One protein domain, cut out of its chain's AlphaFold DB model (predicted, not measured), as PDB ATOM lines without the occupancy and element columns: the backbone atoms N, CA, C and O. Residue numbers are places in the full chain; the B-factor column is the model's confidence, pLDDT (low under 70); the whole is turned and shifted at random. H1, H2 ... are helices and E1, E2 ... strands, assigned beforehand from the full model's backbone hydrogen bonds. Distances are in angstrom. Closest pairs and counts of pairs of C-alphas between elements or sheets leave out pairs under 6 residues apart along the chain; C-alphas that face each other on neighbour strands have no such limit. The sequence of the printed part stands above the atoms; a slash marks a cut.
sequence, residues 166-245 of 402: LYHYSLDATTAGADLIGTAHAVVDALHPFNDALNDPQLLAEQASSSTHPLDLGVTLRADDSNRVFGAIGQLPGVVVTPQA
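What this domain is: This is residues 166 to 245 of the 402 residues of the protein "Penicillin binding transpeptidase domain protein" of Mycobacterium kansasii (UniProt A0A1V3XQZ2). A three-stranded antiparallel sheet, ordered E2 - E1 - E3, has helices H1 and H3 over one face, while H2 folds back on H1 near one end. The 80 printed residues run E1, H1, H2, E2, H3, E3, class mixed; they are compact, radius of gyration of the C-alphas 11.3 A, spanning 30 by 22 by 19 A.

How they stand to each other: Start at E1, residues 166 to 171: within hydrogen-bond range are N 168 and O 242 of E3, residues 239 to 245, at 2.9 A, and N 169 and O 219 of E2, residues 215 to 222, at 3.0 A. H1, residues 173 to 191, touches H3, residues 223 to 233, closest at C-alphas 190 and 229, 6.1 A, with its residues 183 to 191 alone. H1 and H2, residues 201 to 210, form a hairpin, closest at C-alphas 185 and 201, 4.9 A. Every O i to N i+4 pair is within range in H2, 10 of 15 in H1, 5 of 7 in H3.

Where its parts are: Find E1's start, C-alpha 166, at (359.015, 375.559, 394.383), and E3's end, C-alpha 245, at (353.123, 373.636, 392.419). E2 spans 19.8 A, H1 17.3 A.

The domain as a whole: The printed part has no cut, no link is long, and no printed residue is under 70 in pLDDT.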
ATOM      1  N   LEU A 166     357.955 374.570 394.412       93.44
ATOM      2  CA  LEU A 166     359.015 375.559 394.383       93.44
ATOM      3  C   LEU A 166     358.544 376.814 395.116       93.44
ATOM      4  O   LEU A 166     357.361 377.142 395.105       93.44
ATOM      5  N   TYR A 167     359.462 377.509 395.765       95.06
ATOM      6  CA  TYR A 167     359.178 378.691 396.567       95.06
ATOM      7  C   TYR A 167     359.765 379.902 395.864       95.06
ATOM      8  O   TYR A 167     360.985 380.044 395.779       95.06
ATOM      9  N   HIS A 168     358.881 380.737 395.331       96.50
ATOM     10  CA  HIS A 168     359.235 381.947 394.608       96.50
ATOM     11  C   HIS A 168     359.270 383.144 395.558       96.50
ATOM     12  O   HIS A 168     358.329 383.339 396.332       96.50
ATOM     13  N   TYR A 169     360.343 383.928 395.495       96.12
ATOM     14  CA  TYR A 169     360.578 385.057 396.389       96.12
ATOM     15  C   TYR A 169     360.347 386.386 395.670       96.12
ATOM     16  O   TYR A 169     360.960 386.658 394.638       96.12
ATOM     17  N   SER A 170     359.512 387.238 396.262       96.69
ATOM     18  CA  SER A 170     359.306 388.620 395.837       96.69
ATOM     19  C   SER A 170     359.380 389.594 397.016       96.69
ATOM     20  O   SER A 170     359.264 389.201 398.181       96.69
ATOM     21  N   LEU A 171     359.617 390.872 396.716       96.44
ATOM     22  CA  LEU A 171     359.732 391.952 397.694       96.44
ATOM     23  C   LEU A 171     358.654 393.014 397.458       96.44
ATOM     24  O   LEU A 171     358.664 393.730 396.460       96.44
ATOM     25  N   ASP A 172     357.730 393.134 398.402       96.44
ATOM     26  CA  ASP A 172     356.684 394.147 398.430       96.44
ATOM     27  C   ASP A 172     357.105 395.349 399.286       96.44
ATOM     28  O   ASP A 172     357.095 395.303 400.520       96.44
ATOM     29  N   ALA A 173     357.424 396.456 398.617       94.75
ATOM     30  CA  ALA A 173     357.810 397.701 399.270       94.75
ATOM     31  C   ALA A 173     356.682 398.345 400.088       94.75
ATOM     32  O   ALA A 173     356.960 399.017 401.081       94.75
ATOM     33  N   THR A 174     355.415 398.136 399.712       94.06
ATOM     34  CA  THR A 174     354.276 398.718 400.440       94.06
ATOM     35  C   THR A 174     354.100 398.061 401.802       94.06
ATOM     36  O   THR A 174     353.880 398.750 402.797       94.06
ATOM     37  N   THR A 175     354.286 396.741 401.852       93.88
ATOM     38  CA  THR A 175     354.259 395.961 403.091       93.88
ATOM     39  C   THR A 175     355.540 396.157 403.910       93.88
ATOM     40  O   THR A 175     355.468 396.211 405.136       93.88
ATOM     41  N   ALA A 176     356.705 396.300 403.264       93.38
ATOM     42  CA  ALA A 176     357.968 396.571 403.956       93.38
ATOM     43  C   ALA A 176     358.000 397.955 404.628       93.38
ATOM     44  O   ALA A 176     358.553 398.113 405.716       93.38
ATOM     45  N   GLY A 177     357.415 398.971 403.985       93.38
ATOM     46  CA  GLY A 177     357.326 400.325 404.522       93.38
ATOM     47  C   GLY A 177     358.688 400.897 404.930       93.38
ATOM     48  O   GLY A 177     359.621 400.956 404.130       93.38
ATOM     49  N   ALA A 178     358.801 401.328 406.188       94.50
ATOM     50  CA  ALA A 178     360.028 401.918 406.727       94.50
ATOM     51  C   ALA A 178     361.193 400.915 406.843       94.50
ATOM     52  O   ALA A 178     362.351 401.331 406.843       94.50
ATOM     53  N   ASP A 179     360.897 399.614 406.901       95.12
ATOM     54  CA  ASP A 179     361.897 398.557 407.066       95.12
ATOM     55  C   ASP A 179     362.523 398.120 405.732       95.12
ATOM     56  O   ASP A 179     363.452 397.314 405.729       95.12
ATOM     57  N   LEU A 180     362.071 398.673 404.597       95.50
ATOM     58  CA  LEU A 180     362.452 398.241 403.248       95.50
ATOM     59  C   LEU A 180     363.964 398.113 403.039       95.50
ATOM     60  O   LEU A 180     364.412 397.115 402.484       95.50
ATOM     61  N   ILE A 181     364.755 399.085 403.497       96.19
ATOM     62  CA  ILE A 181     366.219 399.036 403.357       96.19
ATOM     63  C   ILE A 181     366.808 397.880 404.174       96.19
ATOM     64  O   ILE A 181     367.636 397.126 403.666       96.19
ATOM     65  N   GLY A 182     366.353 397.693 405.416       96.56
ATOM     66  CA  GLY A 182     366.790 396.583 406.265       96.56
ATOM     67  C   GLY A 182     366.403 395.223 405.680       96.56
ATOM     68  O   GLY A 182     367.236 394.317 405.624       96.56
ATOM     69  N   THR A 183     365.175 395.104 405.168       96.50
ATOM     70  CA  THR A 183     364.710 393.911 404.454       96.50
ATOM     71  C   THR A 183     365.549 393.651 403.204       96.50
ATOM     72  O   THR A 183     365.974 392.519 402.995       96.50
ATOM     73  N   ALA A 184     365.842 394.674 402.395       96.50
ATOM     74  CA  ALA A 184     366.640 394.528 401.179       96.50
ATOM     75  C   ALA A 184     368.065 394.032 401.472       96.50
ATOM     76  O   ALA A 184     368.553 393.150 400.767       96.50
ATOM     77  N   HIS A 185     368.700 394.524 402.541       97.00
ATOM     78  CA  HIS A 185     369.994 394.010 403.006       97.00
ATOM     79  C   HIS A 185     369.929 392.520 403.341       97.00
ATOM     80  O   HIS A 185     370.701 391.734 402.798       97.00
ATOM     81  N   ALA A 186     368.969 392.119 404.176       96.31
ATOM     82  CA  ALA A 186     368.824 390.722 404.570       96.31
ATOM     83  C   ALA A 186     368.481 389.806 403.380       96.31
ATOM     84  O   ALA A 186     368.976 388.683 403.299       96.31
ATOM     85  N   VAL A 187     367.657 390.287 402.442       96.06
ATOM     86  CA  VAL A 187     367.307 389.578 401.203       96.06
ATOM     87  C   VAL A 187     368.537 389.351 400.331       96.06
ATOM     88  O   VAL A 187     368.753 388.221 399.901       96.06
ATOM     89  N   VAL A 188     369.350 390.383 400.092       96.38
ATOM     90  CA  VAL A 188     370.595 390.250 399.321       96.38
ATOM     91  C   VAL A 188     371.545 389.269 400.006       96.38
ATOM     92  O   VAL A 188     371.980 388.315 399.369       96.38
ATOM     93  N   ASP A 189     371.784 389.417 401.311       95.25
ATOM     94  CA  ASP A 189     372.686 388.532 402.060       95.25
ATOM     95  C   ASP A 189     372.247 387.058 402.006       95.25
ATOM     96  O   ASP A 189     373.079 386.155 401.885       95.25
ATOM     97  N   ALA A 190     370.937 386.795 402.079       95.19
ATOM     98  CA  ALA A 190     370.396 385.440 402.086       95.19
ATOM     99  C   ALA A 190     370.260 384.819 400.686       95.19
ATOM    100  O   ALA A 190     370.408 383.602 400.549       95.19
ATOM    101  N   LEU A 191     369.942 385.618 399.660       95.50
ATOM    102  CA  LEU A 191     369.592 385.118 398.326       95.50
ATOM    103  C   LEU A 191     370.696 385.274 397.274       95.50
ATOM    104  O   LEU A 191     370.626 384.591 396.251       95.50
ATOM    105  N   HIS A 192     371.734 386.078 397.524       94.06
ATOM    106  CA  HIS A 192     372.887 386.210 396.625       94.06
ATOM    107  C   HIS A 192     373.486 384.857 396.192       94.06
ATOM    108  O   HIS A 192     373.793 384.715 395.012       94.06
ATOM    109  N   PRO A 193     373.625 383.819 397.052       94.25
ATOM    110  CA  PRO A 193     374.163 382.523 396.619       94.25
ATOM    111  C   PRO A 193     373.354 381.824 395.516       94.25
ATOM    112  O   PRO A 193     373.861 380.903 394.878       94.25
ATOM    113  N   PHE A 194     372.095 382.224 395.320       93.50
ATOM    114  CA  PHE A 194     371.182 381.651 394.331       93.50
ATOM    115  C   PHE A 194     370.967 382.566 393.121       93.50
ATOM    116  O   PHE A 194     370.541 382.090 392.070       93.50
ATOM    117  N   ASN A 195     371.247 383.864 393.259       93.69
ATOM    118  CA  ASN A 195     371.148 384.840 392.185       93.69
ATOM    119  C   ASN A 195     372.178 385.962 392.379       93.69
ATOM    120  O   ASN A 195     371.937 386.911 393.123       93.69
ATOM    121  N   ASP A 196     373.286 385.891 391.639       91.88
ATOM    122  CA  ASP A 196     374.366 386.889 391.681       91.88
ATOM    123  C   ASP A 196     373.928 388.294 391.214       91.88
ATOM    124  O   ASP A 196     374.642 389.274 391.437       91.88
ATOM    125  N   ALA A 197     372.765 388.424 390.562       92.06
ATOM    126  CA  ALA A 197     372.196 389.731 390.229       92.06
ATOM    127  C   ALA A 197     371.675 390.482 391.470       92.06
ATOM    128  O   ALA A 197     371.509 391.699 391.419       92.06
ATOM    129  N   LEU A 198     371.432 389.779 392.582       92.31
ATOM    130  CA  LEU A 198     371.079 390.371 393.872       92.31
ATOM    131  C   LEU A 198     372.359 390.717 394.636       92.31
ATOM    132  O   LEU A 198     372.777 389.981 395.524       92.31
ATOM    133  N   ASN A 199     372.994 391.827 394.272       93.50
ATOM    134  CA  ASN A 199     374.288 392.234 394.829       93.50
ATOM    135  C   ASN A 199     374.307 393.637 395.454       93.50
ATOM    136  O   ASN A 199     375.252 393.970 396.166       93.50
ATOM    137  N   ASP A 200     373.275 394.446 395.218       95.25
ATOM    138  CA  ASP A 200     373.168 395.807 395.735       95.25
ATOM    139  C   ASP A 200     371.832 395.993 396.482       95.25
ATOM    140  O   ASP A 200     370.776 396.132 395.853       95.25
ATOM    141  N   PRO A 201     371.857 396.000 397.831       95.00
ATOM    142  CA  PRO A 201     370.671 396.221 398.657       95.00
ATOM    143  C   PRO A 201     369.987 397.568 398.416       95.00
ATOM    144  O   PRO A 201     368.760 397.657 398.495       95.00
ATOM    145  N   GLN A 202     370.763 398.615 398.121       95.25
ATOM    146  CA  GLN A 202     370.238 399.958 397.895       95.25
ATOM    147  C   GLN A 202     369.482 399.999 396.568       95.25
ATOM    148  O   GLN A 202     368.338 400.451 396.524       95.25
ATOM    149  N   LEU A 203     370.084 399.449 395.510       95.25
ATOM    150  CA  LEU A 203     369.432 399.335 394.207       95.25
ATOM    151  C   LEU A 203     368.160 398.483 394.287       95.25
ATOM    152  O   LEU A 203     367.139 398.854 393.710       95.25
ATOM    153  N   LEU A 204     368.201 397.365 395.022       95.44
ATOM    154  CA  LEU A 204     367.036 396.505 395.217       95.44
ATOM    155  C   LEU A 204     365.881 397.263 395.890       95.44
ATOM    156  O   LEU A 204     364.740 397.187 395.432       95.44
ATOM    157  N   ALA A 205     366.169 398.014 396.956       95.31
ATOM    158  CA  ALA A 205     365.165 398.817 397.647       95.31
ATOM    159  C   ALA A 205     364.594 399.930 396.752       95.31
ATOM    160  O   ALA A 205     363.380 400.143 396.736       95.31
ATOM    161  N   GLU A 206     365.438 400.607 395.969       95.19
ATOM    162  CA  GLU A 206     365.008 401.618 395.000       95.19
ATOM    163  C   GLU A 206     364.066 401.015 393.951       95.19
ATOM    164  O   GLU A 206     362.960 401.524 393.748       95.19
ATOM    165  N   GLN A 207     364.448 399.881 393.354       94.94
ATOM    166  CA  GLN A 207     363.621 399.160 392.385       94.94
ATOM    167  C   GLN A 207     362.283 398.732 392.991       94.94
ATOM    168  O   GLN A 207     361.234 398.990 392.395       94.94
ATOM    169  N   ALA A 208     362.298 398.150 394.192       93.94
ATOM    170  CA  ALA A 208     361.085 397.707 394.870       93.94
ATOM    171  C   ALA A 208     360.157 398.887 395.195       93.94
ATOM    172  O   ALA A 208     358.958 398.805 394.947       93.94
ATOM    173  N   SER A 209     360.708 400.008 395.675       94.62
ATOM    174  CA  SER A 209     359.935 401.220 395.993       94.62
ATOM    175  C   SER A 209     359.330 401.905 394.763       94.62
ATOM    176  O   SER A 209     358.313 402.589 394.870       94.62
ATOM    177  N   SER A 210     359.941 401.711 393.591       93.81
ATOM    178  CA  SER A 210     359.453 402.243 392.317       93.81
ATOM    179  C   SER A 210     358.328 401.404 391.694       93.81
ATOM    180  O   SER A 210     357.657 401.864 390.767       93.81
ATOM    181  N   SER A 211     358.113 400.184 392.195       90.94
ATOM    182  CA  SER A 211     357.103 399.253 391.697       90.94
ATOM    183  C   SER A 211     355.789 399.384 392.465       90.94
ATOM    184  O   SER A 211     355.756 399.567 393.678       90.94
ATOM    185  N   THR A 212     354.671 399.237 391.752       88.69
ATOM    186  CA  THR A 212     353.328 399.152 392.350       88.69
ATOM    187  C   THR A 212     352.922 397.725 392.724       88.69
ATOM    188  O   THR A 212     351.881 397.531 393.345       88.69
ATOM    189  N   HIS A 213     353.724 396.733 392.333       92.25
ATOM    190  CA  HIS A 213     353.522 395.310 392.610       92.25
ATOM    191  C   HIS A 213     354.768 394.734 393.301       92.25
ATOM    192  O   HIS A 213     355.853 395.301 393.129       92.25
ATOM    193  N   PRO A 214     354.657 393.606 394.028       94.56
ATOM    194  CA  PRO A 214     355.823 392.931 394.589       94.56
ATOM    195  C   PRO A 214     356.891 392.683 393.515       94.56
ATOM    196  O   PRO A 214     356.599 392.116 392.462       94.56
ATOM    197  N   LEU A 215     358.114 393.145 393.773       95.81
ATOM    198  CA  LEU A 215     359.252 392.999 392.874       95.81
ATOM    199  C   LEU A 215     359.712 391.540 392.863       95.81
ATOM    200  O   LEU A 215     360.025 390.987 393.914       95.81
ATOM    201  N   ASP A 216     359.773 390.929 391.683       95.44
ATOM    202  CA  ASP A 216     360.340 389.591 391.502       95.44
ATOM    203  C   ASP A 216     361.859 389.624 391.741       95.44
ATOM    204  O   ASP A 216     362.581 390.391 391.104       95.44
ATOM    205  N   LEU A 217     362.343 388.788 392.664       94.62
ATOM    206  CA  LEU A 217     363.767 388.679 392.992       94.62
ATOM    207  C   LEU A 217     364.521 387.719 392.057       94.62
ATOM    208  O   LEU A 217     365.734 387.546 392.183       94.62
ATOM    209  N   GLY A 218     363.816 387.061 391.135       92.88
ATOM    210  CA  GLY A 218     364.351 386.065 390.212       92.88
ATOM    211  C   GLY A 218     364.773 384.767 390.900       92.88
ATOM    212  O   GLY A 218     365.508 383.974 390.315       92.88
ATOM    213  N   VAL A 219     364.342 384.544 392.146       94.56
ATOM    214  CA  VAL A 219     364.782 383.418 392.975       94.56
ATOM    215  C   VAL A 219     363.620 382.472 393.229       94.56
ATOM    216  O   VAL A 219     362.602 382.834 393.818       94.56
ATOM    217  N   THR A 220     363.798 381.232 392.783       95.25
ATOM    218  CA  THR A 220     362.835 380.145 392.956       95.25
ATOM    219  C   THR A 220     363.566 378.931 393.513       95.25
ATOM    220  O   THR A 220     364.438 378.373 392.851       95.25
ATOM    221  N   LEU A 221     363.243 378.545 394.747       93.94
ATOM    222  CA  LEU A 221     363.994 377.543 395.506       93.94
ATOM    223  C   LEU A 221     363.195 376.259 395.715       93.94
ATOM    224  O   LEU A 221     361.970 376.278 395.826       93.94
ATOM    225  N   ARG A 222     363.900 375.131 395.838       92.56
ATOM    226  CA  ARG A 222     363.312 373.889 396.360       92.56
ATOM    227  C   ARG A 222     363.030 374.025 397.855       92.56
ATOM    228  O   ARG A 222     363.600 374.887 398.520       92.56
ATOM    229  N   ALA A 223     362.181 373.146 398.384       90.88
ATOM    230  CA  ALA A 223     361.780 373.166 399.791       90.88
ATOM    231  C   ALA A 223     362.973 373.206 400.762       90.88
ATOM    232  O   ALA A 223     362.971 374.011 401.686       90.88
ATOM    233  N   ASP A 224     364.011 372.400 400.533       91.00
ATOM    234  CA  ASP A 224     365.166 372.340 401.436       91.00
ATOM    235  C   ASP A 224     365.966 373.648 401.469       91.00
ATOM    236  O   ASP A 224     366.319 374.126 402.546       91.00
ATOM    237  N   ASP A 225     366.213 374.262 400.309       93.25
ATOM    238  CA  ASP A 225     366.923 375.542 400.233       93.25
ATOM    239  C   ASP A 225     366.057 376.695 400.737       93.25
ATOM    240  O   ASP A 225     366.542 377.545 401.484       93.25
ATOM    241  N   SER A 226     364.758 376.674 400.425       93.38
ATOM    242  CA  SER A 226     363.789 377.623 400.972       93.38
ATOM    243  C   SER A 226     363.768 377.560 402.498       93.38
ATOM    244  O   SER A 226     363.903 378.594 403.144       93.38
ATOM    245  N   ASN A 227     363.721 376.365 403.094       93.00
ATOM    246  CA  ASN A 227     363.746 376.179 404.546       93.00
ATOM    247  C   ASN A 227     365.023 376.740 405.195       93.00
ATOM    248  O   ASN A 227     364.960 377.266 406.307       93.00
ATOM    249  N   ARG A 228     366.174 376.664 404.510       92.00
ATOM    250  CA  ARG A 228     367.441 377.235 404.999       92.00
ATOM    251  C   ARG A 228     367.405 378.760 405.045       92.00
ATOM    252  O   ARG A 228     367.863 379.337 406.027       92.00
ATOM    253  N   VAL A 229     366.858 379.410 404.016       94.19
ATOM    254  CA  VAL A 229     366.796 380.882 403.951       94.19
ATOM    255  C   VAL A 229     365.588 381.460 404.693       94.19
ATOM    256  O   VAL A 229     365.636 382.596 405.161       94.19
ATOM    257  N   PHE A 230     364.509 380.688 404.856       90.69
ATOM    258  CA  PHE A 230     363.251 381.164 405.437       90.69
ATOM    259  C   PHE A 230     363.429 381.678 406.868       90.69
ATOM    260  O   PHE A 230     362.822 382.679 407.235       90.69
ATOM    261  N   GLY A 231     364.304 381.054 407.662       90.62
ATOM    262  CA  GLY A 231     364.612 381.531 409.012       90.62
ATOM    263  C   GLY A 231     365.261 382.921 409.051       90.62
ATOM    264  O   GLY A 231     365.090 383.630 410.038       90.62
ATOM    265  N   ALA A 232     365.977 383.321 407.995       92.31
ATOM    266  CA  ALA A 232     366.664 384.609 407.919       92.31
ATOM    267  C   ALA A 232     365.764 385.728 407.372       92.31
ATOM    268  O   ALA A 232     365.800 386.842 407.887       92.31
ATOM    269  N   ILE A 233     364.960 385.432 406.343       94.12
ATOM    270  CA  ILE A 233     364.212 386.462 405.600       94.12
ATOM    271  C   ILE A 233     362.697 386.248 405.548       94.12
ATOM    272  O   ILE A 233     361.961 387.180 405.248       94.12
ATOM    273  N   GLY A 234     362.198 385.049 405.851       88.12
ATOM    274  CA  GLY A 234     360.799 384.671 405.609       88.12
ATOM    275  C   GLY A 234     359.769 385.366 406.503       88.12
ATOM    276  O   GLY A 234     358.586 385.353 406.180       88.12
ATOM    277  N   GLN A 235     360.200 385.970 407.616       91.75
ATOM    278  CA  GLN A 235     359.336 386.752 408.515       91.75
ATOM    279  C   GLN A 235     359.550 388.266 408.390       91.75
ATOM    280  O   GLN A 235     358.939 389.029 409.139       91.75
ATOM    281  N   LEU A 236     360.430 388.711 407.486       94.75
ATOM    282  CA  LEU A 236     360.715 390.132 407.334       94.75
ATOM    283  C   LEU A 236     359.554 390.849 406.629       94.75
ATOM    284  O   LEU A 236     359.003 390.313 405.661       94.75
ATOM    285  N   PRO A 237     359.192 392.069 407.069       93.88
ATOM    286  CA  PRO A 237     358.169 392.869 406.409       93.88
ATOM    287  C   PRO A 237     358.472 393.054 404.919       93.88
ATOM    288  O   PRO A 237     359.566 393.477 404.539       93.88
ATOM    289  N   GLY A 238     357.485 392.725 404.085       93.06
ATOM    290  CA  GLY A 238     357.557 392.834 402.629       93.06
ATOM    291  C   GLY A 238     358.160 391.640 401.897       93.06
ATOM    292  O   GLY A 238     358.043 391.592 400.678       93.06
ATOM    293  N   VAL A 239     358.745 390.648 402.575       96.31
ATOM    294  CA  VAL A 239     359.165 389.411 401.895       96.31
ATOM    295  C   VAL A 239     357.940 388.542 401.640       96.31
ATOM    296  O   VAL A 239     357.265 388.098 402.568       96.31
ATOM    297  N   VAL A 240     357.658 388.282 400.368       95.06
ATOM    298  CA  VAL A 240     356.539 387.449 399.937       95.06
ATOM    299  C   VAL A 240     357.097 386.151 399.368       95.06
ATOM    300  O   VAL A 240     357.806 386.140 398.364       95.06
ATOM    301  N   VAL A 241     356.764 385.036 400.018       95.25
ATOM    302  CA  VAL A 241     357.141 383.691 399.567       95.25
ATOM    303  C   VAL A 241     355.904 383.001 399.012       95.25
ATOM    304  O   VAL A 241     354.977 382.675 399.753       95.25
ATOM    305  N   THR A 242     355.889 382.772 397.701       93.75
ATOM    306  CA  THR A 242     354.753 382.153 397.011       93.75
ATOM    307  C   THR A 242     355.082 380.706 396.641       93.75
ATOM    308  O   THR A 242     355.990 380.484 395.836       93.75
ATOM    309  N   PRO A 243     354.367 379.704 397.187       92.19
ATOM    310  CA  PRO A 243     354.526 378.321 396.761       92.19
ATOM    311  C   PRO A 243     353.936 378.120 395.358       92.19
ATOM    312  O   PRO A 243     352.789 378.474 395.085       92.19
ATOM    313  N   GLN A 244     354.714 377.510 394.472       89.88
ATOM    314  CA  GLN A 244     354.365 377.188 393.093       89.88
ATOM    315  C   GLN A 244     354.393 375.669 392.917       89.88
ATOM    316  O   GLN A 244     355.435 375.036 393.076       89.88
ATOM    317  N   ALA A 245     353.234 375.076 392.629       86.62
ATOM    318  CA  ALA A 245     353.123 373.636 392.419       86.62
ATOM    319  C   ALA A 245     353.817 373.220 391.116       86.62
ATOM    320  O   ALA A 245     353.527 373.767 390.050       86.62
TER     321      ALA A 245